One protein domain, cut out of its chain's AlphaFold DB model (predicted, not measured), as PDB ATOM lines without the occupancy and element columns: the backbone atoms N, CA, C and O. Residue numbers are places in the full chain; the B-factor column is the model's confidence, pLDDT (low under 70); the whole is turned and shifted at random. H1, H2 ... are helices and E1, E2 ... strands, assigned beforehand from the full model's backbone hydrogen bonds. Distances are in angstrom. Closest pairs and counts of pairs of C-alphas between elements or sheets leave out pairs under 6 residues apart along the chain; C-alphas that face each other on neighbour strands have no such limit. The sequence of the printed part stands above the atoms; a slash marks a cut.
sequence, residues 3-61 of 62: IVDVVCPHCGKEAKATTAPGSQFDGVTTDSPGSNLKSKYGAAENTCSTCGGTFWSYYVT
ATOM      1  N   ILE A   3      34.104  36.284  48.753       83.50
ATOM      2  CA  ILE A   3      34.575  37.037  47.589       83.50
ATOM      3  C   ILE A   3      35.470  36.093  46.800       83.50
ATOM      4  O   ILE A   3      36.431  35.562  47.353       83.50
ATOM      5  N   VAL A   4      35.141  35.886  45.531       86.19
ATOM      6  CA  VAL A   4      35.902  35.050  44.601       86.19
ATOM      7  C   VAL A   4      36.433  35.903  43.456       86.19
ATOM      8  O   VAL A   4      35.776  36.847  43.011       86.19
ATOM      9  N   ASP A   5      37.638  35.586  42.996       88.38
ATOM     10  CA  ASP A   5      38.217  36.202  41.808       88.38
ATOM     11  C   ASP A   5      37.652  35.514  40.560       88.38
ATOM     12  O   ASP A   5      37.659  34.289  40.431       88.38
ATOM     13  N   VAL A   6      37.104  36.318  39.655       87.94
ATOM     14  CA  VAL A   6      36.441  35.888  38.421       87.94
ATOM     15  C   VAL A   6      36.922  36.732  37.255       87.94
ATOM     16  O   VAL A   6      37.512  37.793  37.436       87.94
ATOM     17  N   VAL A   7      36.630  36.300  36.034       88.25
ATOM     18  CA  VAL A   7      36.885  37.118  34.848       88.25
ATOM     19  C   VAL A   7      35.626  37.909  34.509       88.25
ATOM     20  O   VAL A   7      34.537  37.350  34.369       88.25
ATOM     21  N   CYS A   8      35.772  39.228  34.392       87.19
ATOM     22  CA  CYS A   8      34.698  40.113  33.978       87.19
ATOM     23  C   CYS A   8      34.300  39.814  32.525       87.19
ATOM     24  O   CYS A   8      35.149  39.949  31.638       87.19
ATOM     25  N   PRO A   9      33.026  39.501  32.242       85.00
ATOM     26  CA  PRO A   9      32.572  39.226  30.880       85.00
ATOM     27  C   PRO A   9      32.632  40.460  29.963       85.00
ATOM     28  O   PRO A   9      32.730  40.310  28.751       85.00
ATOM     29  N   HIS A  10      32.645  41.681  30.515       86.38
ATOM     30  CA  HIS A  10      32.732  42.910  29.715       86.38
ATOM     31  C   HIS A  10      34.133  43.203  29.184       86.38
ATOM     32  O   HIS A  10      34.287  43.648  28.051       86.38
ATOM     33  N   CYS A  11      35.156  43.031  30.025       89.00
ATOM     34  CA  CYS A  11      36.515  43.477  29.713       89.00
ATOM     35  C   CYS A  11      37.567  42.363  29.754       89.00
ATOM     36  O   CYS A  11      38.736  42.632  29.480       89.00
ATOM     37  N   GLY A  12      37.189  41.130  30.106       87.50
ATOM     38  CA  GLY A  12      38.109  39.995  30.211       87.50
ATOM     39  C   GLY A  12      39.174  40.160  31.300       87.50
ATOM     40  O   GLY A  12      40.186  39.464  31.284       87.50
ATOM     41  N   LYS A  13      38.988  41.116  32.218       90.06
ATOM     42  CA  LYS A  13      39.902  41.408  33.328       90.06
ATOM     43  C   LYS A  13      39.428  40.738  34.605       90.06
ATOM     44  O   LYS A  13      38.235  40.488  34.766       90.06
ATOM     45  N   GLU A  14      40.365  40.494  35.510       89.12
ATOM     46  CA  GLU A  14      40.067  40.000  36.849       89.12
ATOM     47  C   GLU A  14      39.111  40.967  37.560       89.12
ATOM     48  O   GLU A  14      39.313  42.181  37.590       89.12
ATOM     49  N   ALA A  15      38.034  40.416  38.096       88.69
ATOM     50  CA  ALA A  15      37.014  41.110  38.850       88.69
ATOM     51  C   ALA A  15      36.681  40.301  40.098       88.69
ATOM     52  O   ALA A  15      36.889  39.092  40.156       88.69
ATOM     53  N   LYS A  16      36.141  40.978  41.106       88.06
ATOM     54  CA  LYS A  16      35.707  40.332  42.339       88.06
ATOM     55  C   LYS A  16      34.210  40.100  42.269       88.06
ATOM     56  O   LYS A  16      33.455  41.048  42.066       88.06
ATOM     57  N   ALA A  17      33.800  38.846  42.419       85.12
ATOM     58  CA  ALA A  17      32.404  38.483  42.579       85.12
ATOM     59  C   ALA A  17      32.128  38.130  44.036       85.12
ATOM     60  O   ALA A  17      32.823  37.324  44.653       85.12
ATOM     61  N   THR A  18      31.097  38.747  44.587       85.06
ATOM     62  CA  THR A  18      30.525  38.411  45.880       85.06
ATOM     63  C   THR A  18      29.510  37.291  45.718       85.06
ATOM     64  O   THR A  18      28.603  37.374  44.894       85.06
ATOM     65  N   THR A  19      29.635  36.258  46.544       80.81
ATOM     66  CA  THR A  19      28.670  35.165  46.653       80.81
ATOM     67  C   THR A  19      28.063  35.114  48.052       80.81
ATOM     68  O   THR A  19      28.604  35.648  49.038       80.81
ATOM     69  N   ALA A  20      26.894  34.480  48.147       75.12
ATOM     70  CA  ALA A  20      26.240  34.276  49.428       75.12
ATOM     71  C   ALA A  20      27.123  33.413  50.358       75.12
ATOM     72  O   ALA A  20      27.811  32.495  49.905       75.12
ATOM     73  N   PRO A  21      27.172  33.729  51.666       75.56
ATOM     74  CA  PRO A  21      27.916  32.921  52.627       75.56
ATOM     75  C   PRO A  21      27.350  31.496  52.676       75.56
ATOM     76  O   PRO A  21      26.142  31.323  52.783       75.56
ATOM     77  N   GLY A  22      28.231  30.494  52.613       76.69
ATOM     78  CA  GLY A  22      27.839  29.080  52.574       76.69
ATOM     79  C   GLY A  22      27.461  28.567  51.182       76.69
ATOM     80  O   GLY A  22      27.137  27.396  51.053       76.69
ATOM     81  N   SER A  23      27.523  29.405  50.146       82.62
ATOM     82  CA  SER A  23      27.278  28.984  48.767       82.62
ATOM     83  C   SER A  23      28.574  28.713  48.017       82.62
ATOM     84  O   SER A  23      29.562  29.439  48.170       82.62
ATOM     85  N   GLN A  24      28.556  27.694  47.160       82.00
ATOM     86  CA  GLN A  24      29.689  27.350  46.313       82.00
ATOM     87  C   GLN A  24      29.581  28.110  44.988       82.00
ATOM     88  O   GLN A  24      28.536  28.095  44.334       82.00
ATOM     89  N   PHE A  25      30.637  28.828  44.606       82.50
ATOM     90  CA  PHE A  25      30.648  29.538  43.331       82.50
ATOM     91  C   PHE A  25      30.680  28.532  42.175       82.50
ATOM     92  O   PHE A  25      31.550  27.665  42.147       82.50
ATOM     93  N   ASP A  26      29.748  28.659  41.230       79.88
ATOM     94  CA  ASP A  26      29.581  27.709  40.118       79.88
ATOM     95  C   ASP A  26      30.595  27.952  38.980       79.88
ATOM     96  O   ASP A  26      30.739  27.147  38.067       79.88
ATOM     97  N   GLY A  27      31.330  29.072  39.018       76.69
ATOM     98  CA  GLY A  27      32.265  29.457  37.954       76.69
ATOM     99  C   GLY A  27      31.622  30.279  36.836       76.69
ATOM    100  O   GLY A  27      32.330  30.810  35.983       76.69
ATOM    101  N   VAL A  28      30.296  30.425  36.843       81.00
ATOM    102  CA  VAL A  28      29.559  31.126  35.789       81.00
ATOM    103  C   VAL A  28      29.384  32.602  36.140       81.00
ATOM    104  O   VAL A  28      28.722  32.962  37.121       81.00
ATOM    105  N   THR A  29      29.946  33.466  35.294       84.62
ATOM    106  CA  THR A  29      29.672  34.906  35.252       84.62
ATOM    107  C   THR A  29      29.048  35.294  33.915       84.62
ATOM    108  O   THR A  29      29.341  34.710  32.875       84.62
ATOM    109  N   THR A  30      28.164  36.283  33.928       83.44
ATOM    110  CA  THR A  30      27.467  36.762  32.726       83.44
ATOM    111  C   THR A  30      27.172  38.250  32.848       83.44
ATOM    112  O   THR A  30      26.986  38.757  33.949       83.44
ATOM    113  N   ASP A  31      27.129  38.971  31.736       84.25
ATOM    114  CA  ASP A  31      26.689  40.371  31.696       84.25
ATOM    115  C   ASP A  31      25.173  40.524  31.926       84.25
ATOM    116  O   ASP A  31      24.702  41.597  32.293       84.25
ATOM    117  N   SER A  32      24.402  39.445  31.759       79.12
ATOM    118  CA  SER A  32      22.941  39.487  31.759       79.12
ATOM    119  C   SER A  32      22.364  38.518  32.784       79.12
ATOM    120  O   SER A  32      22.799  37.373  32.834       79.12
ATOM    121  N   PRO A  33      21.337  38.887  33.569       69.06
ATOM    122  CA  PRO A  33      20.696  37.970  34.501       69.06
ATOM    123  C   PRO A  33      19.932  36.894  33.717       69.06
ATOM    124  O   PRO A  33      18.729  36.999  33.489       69.06
ATOM    125  N   GLY A  34      20.635  35.847  33.290       66.50
ATOM    126  CA  GLY A  34      20.084  34.671  32.642       66.50
ATOM    127  C   GLY A  34      18.969  34.107  33.510       66.50
ATOM    128  O   GLY A  34      19.217  33.510  34.561       66.50
ATOM    129  N   SER A  35      17.726  34.334  33.087       62.06
ATOM    130  CA  SER A  35      16.534  34.051  33.889       62.06
ATOM    131  C   SER A  35      16.421  32.563  34.239       62.06
ATOM    132  O   SER A  35      15.916  32.218  35.301       62.06
ATOM    133  N   ASN A  36      16.975  31.687  33.391       68.19
ATOM    134  CA  ASN A  36      17.028  30.243  33.625       68.19
ATOM    135  C   ASN A  36      18.006  29.825  34.731       68.19
ATOM    136  O   ASN A  36      17.713  28.894  35.479       68.19
ATOM    137  N   LEU A  37      19.154  30.498  34.856       68.62
ATOM    138  CA  LEU A  37      20.147  30.167  35.881       68.62
ATOM    139  C   LEU A  37      19.686  30.662  37.253       68.62
ATOM    140  O   LEU A  37      19.772  29.922  38.223       68.62
ATOM    141  N   LYS A  38      19.078  31.853  37.320       65.44
ATOM    142  CA  LYS A  38      18.596  32.447  38.579       65.44
ATOM    143  C   LYS A  38      17.489  31.636  39.278       65.44
ATOM    144  O   LYS A  38      17.335  31.736  40.488       65.44
ATOM    145  N   SER A  39      16.703  30.846  38.540       64.94
ATOM    146  CA  SER A  39      15.670  29.981  39.137       64.94
ATOM    147  C   SER A  39      16.222  28.702  39.770       64.94
ATOM    148  O   SER A  39      15.543  28.120  40.610       64.94
ATOM    149  N   LYS A  40      17.414  28.248  39.364       69.81
ATOM    150  CA  LYS A  40      18.062  27.039  39.906       69.81
ATOM    151  C   LYS A  40      19.247  27.344  40.820       69.81
ATOM    152  O   LYS A  40      19.570  26.531  41.676       69.81
ATOM    153  N   TYR A  41      19.869  28.501  40.632       78.62
ATOM    154  CA  TYR A  41      21.072  28.950  41.314       78.62
ATOM    155  C   TYR A  41      20.836  30.337  41.902       78.62
ATOM    156  O   TYR A  41      20.125  31.162  41.322       78.62
ATOM    157  N   GLY A  42      21.473  30.629  43.032       82.38
ATOM    158  CA  GLY A  42      21.524  31.992  43.537       82.38
ATOM    159  C   GLY A  42      22.338  32.871  42.587       82.38
ATOM    160  O   GLY A  42      23.331  32.426  42.012       82.38
ATOM    161  N   ALA A  43      21.909  34.116  42.397       84.00
ATOM    162  CA  ALA A  43      22.599  35.085  41.553       84.00
ATOM    163  C   ALA A  43      22.895  36.349  42.359       84.00
ATOM    164  O   ALA A  43      21.988  36.910  42.978       84.00
ATOM    165  N   ALA A  44      24.141  36.810  42.308       85.06
ATOM    166  CA  ALA A  44      24.568  38.080  42.881       85.06
ATOM    167  C   ALA A  44      25.028  39.025  41.773       85.06
ATOM    168  O   ALA A  44      25.741  38.620  40.852       85.06
ATOM    169  N   GLU A  45      24.606  40.278  41.876       88.56
ATOM    170  CA  GLU A  45      25.076  41.358  41.016       88.56
ATOM    171  C   GLU A  45      26.419  41.875  41.541       88.56
ATOM    172  O   GLU A  45      26.600  42.060  42.745       88.56
ATOM    173  N   ASN A  46      27.365  42.091  40.635       88.56
ATOM    174  CA  ASN A  46      28.713  42.552  40.929       88.56
ATOM    175  C   ASN A  46      29.140  43.607  39.921       88.56
ATOM    176  O   ASN A  46      28.756  43.561  38.758       88.56
ATOM    177  N   THR A  47      30.007  44.517  40.342       89.62
ATOM    178  CA  THR A  47      30.544  45.554  39.460       89.62
ATOM    179  C   THR A  47      32.037  45.353  39.300       89.62
ATOM    180  O   THR A  47      32.788  45.321  40.276       89.62
ATOM    181  N   CYS A  48      32.495  45.226  38.059       89.00
ATOM    182  CA  CYS A  48      33.912  45.139  37.762       89.00
ATOM    183  C   CYS A  48      34.579  46.482  38.056       89.00
ATOM    184  O   CYS A  48      34.325  47.472  37.375       89.00
ATOM    185  N   SER A  49      35.485  46.517  39.030       88.00
ATOM    186  CA  SER A  49      36.218  47.738  39.384       88.00
ATOM    187  C   SER A  49      37.160  48.224  38.275       88.00
ATOM    188  O   SER A  49      37.553  49.385  38.280       88.00
ATOM    189  N   THR A  50      37.529  47.358  37.325       88.31
ATOM    190  CA  THR A  50      38.457  47.696  36.237       88.31
ATOM    191  C   THR A  50      37.779  48.438  35.093       88.31
ATOM    192  O   THR A  50      38.301  49.448  34.632       88.31
ATOM    193  N   CYS A  51      36.638  47.940  34.613       89.50
ATOM    194  CA  CYS A  51      35.921  48.537  33.482       89.50
ATOM    195  C   CYS A  51      34.600  49.216  33.866       89.50
ATOM    196  O   CYS A  51      33.948  49.794  33.005       89.50
ATOM    197  N   GLY A  52      34.184  49.139  35.134       89.31
ATOM    198  CA  GLY A  52      32.914  49.684  35.620       89.31
ATOM    199  C   GLY A  52      31.676  48.900  35.172       89.31
ATOM    200  O   GLY A  52      30.566  49.287  35.517       89.31
ATOM    201  N   GLY A  53      31.850  47.817  34.407       89.62
ATOM    202  CA  GLY A  53      30.752  46.988  33.913       89.62
ATOM    203  C   GLY A  53      30.136  46.133  35.016       89.62
ATOM    204  O   GLY A  53      30.859  45.503  35.793       89.62
ATOM    205  N   THR A  54      28.811  46.098  35.068       90.44
ATOM    206  CA  THR A  54      28.052  45.261  36.000       90.44
ATOM    207  C   THR A  54      27.841  43.874  35.405       90.44
ATOM    208  O   THR A  54      27.483  43.748  34.243       90.44
ATOM    209  N   PHE A  55      28.050  42.828  36.191       88.62
ATOM    210  CA  PHE A  55      27.884  41.443  35.781       88.62
ATOM    211  C   PHE A  55      27.276  40.619  36.918       88.62
ATOM    212  O   PHE A  55      27.353  40.968  38.094       88.62
ATOM    213  N   TRP A  56      26.681  39.492  36.569       88.06
ATOM    214  CA  TRP A  56      26.042  38.571  37.489       88.06
ATOM    215  C   TRP A  56      26.920  37.344  37.689       88.06
ATOM    216  O   TRP A  56      27.485  36.809  36.737       88.06
ATOM    217  N   SER A  57      27.035  36.900  38.936       86.50
ATOM    218  CA  SER A  57      27.757  35.690  39.326       86.50
ATOM    219  C   SER A  57      26.781  34.678  39.917       86.50
ATOM    220  O   SER A  57      26.006  35.043  40.810       86.50
ATOM    221  N   TYR A  58      26.836  33.428  39.462       86.19
ATOM    222  CA  TYR A  58      25.958  32.367  39.956       86.19
ATOM    223  C   TYR A  58      26.647  31.470  40.977       86.19
ATOM    224  O   TYR A  58      27.845  31.194  40.896       86.19
ATOM    225  N   TYR A  59      25.873  31.019  41.955       84.38
ATOM    226  CA  TYR A  59      26.339  30.136  43.013       84.38
ATOM    227  C   TYR A  59      25.281  29.098  43.369       84.38
ATOM    228  O   TYR A  59      24.072  29.342  43.299       84.38
ATOM    229  N   VAL A  60      25.758  27.926  43.769       82.56
ATOM    230  CA  VAL A  60      24.930  26.824  44.242       82.56
ATOM    231  C   VAL A  60      24.641  27.042  45.721       82.56
ATOM    232  O   VAL A  60      25.555  27.225  46.528       82.56
ATOM    233  N   THR A  61      23.359  27.071  46.064       69.12
ATOM    234  CA  THR A  61      22.881  27.026  47.446       69.12
ATOM    235  C   THR A  61      22.510  25.578  47.745       69.12
ATOM    236  O   THR A  61      21.499  25.107  47.219       69.12
TER     237      THR A  61
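What this domain is: This is residues 3 to 61 of the 62 residues of an uncharacterized protein of Halobellus limi (UniProt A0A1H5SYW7). A twisted sheet of three strands, E3, E5 and E4, has a two-strand hairpin, E1 and E2, packed on it mainly through E2, which meets E4 and E5. The short helix H1 sits away from the hairpin and only grazes the sheet. The printed part has 59 residues, in the order E1, E2, E3, H1, E4, E5; both sheets are antiparallel and the class is mostly strand. It is compact, with a radius of gyration of the C-alphas of 10.4 A and spans of 28 by 22 by 14 A.

How they stand to each other: In the larger sheet, E5, residues 54 to 60, is the inner strand between edge strands E3, residues 24 to 30, and E4, residues 42 to 47. The sheet is only just strongly twisted, its C-alphas lying up to 4.3 A off the best plane. E3 and E5 are antiparallel at 148 degrees, with N 56 and O 30 within hydrogen-bond range at 2.7 A. E4 and E5 form a hairpin at 152 degrees, with N 46 and O 55 2.8 A apart. E1, residues 3 to 7, and E2, residues 14 to 19, form the other hairpin, antiparallel at 138 degrees, with N 6 and O 15 2.8 A apart. The closest C-alphas of E2 and E4, Ala 17 and Asn 46, are 5.7 A apart; those of E1 and E3, Val 6 and Thr 29, 7.5 A. E1 is apart from E4 and E5. H1, residues 35 to 38, only grazes the sheet; its closest C-alpha pair with E5 is Leu 37 and Tyr 58, 7.4 A. H1 is too short for any O i to N i+4 pair, and its one O i to N i+3 pair is not within range. E3, H1 and E4 form a split strand-helix-strand unit, two strands running the same way with E5 between them, and its crossover is right-handed.

Where its parts are: E5 is 20.4 A long, E4 16.8 A, E3 16.7 A, E2 15.8 A, E1 12.9 A and H1 5.4 A. E1 begins at C-alpha 3 (34.575, 37.037, 47.589), and E5 ends at C-alpha 60 (24.930, 26.824, 44.242).

The domain as a whole: The C-alphas farthest apart, Lys 40 and Thr 50, are 29.3 A apart. The printed part has no cut and no long link. Mean pLDDT of the printed part is 82.4; residues 33 to 40 and residue 61 are under 70.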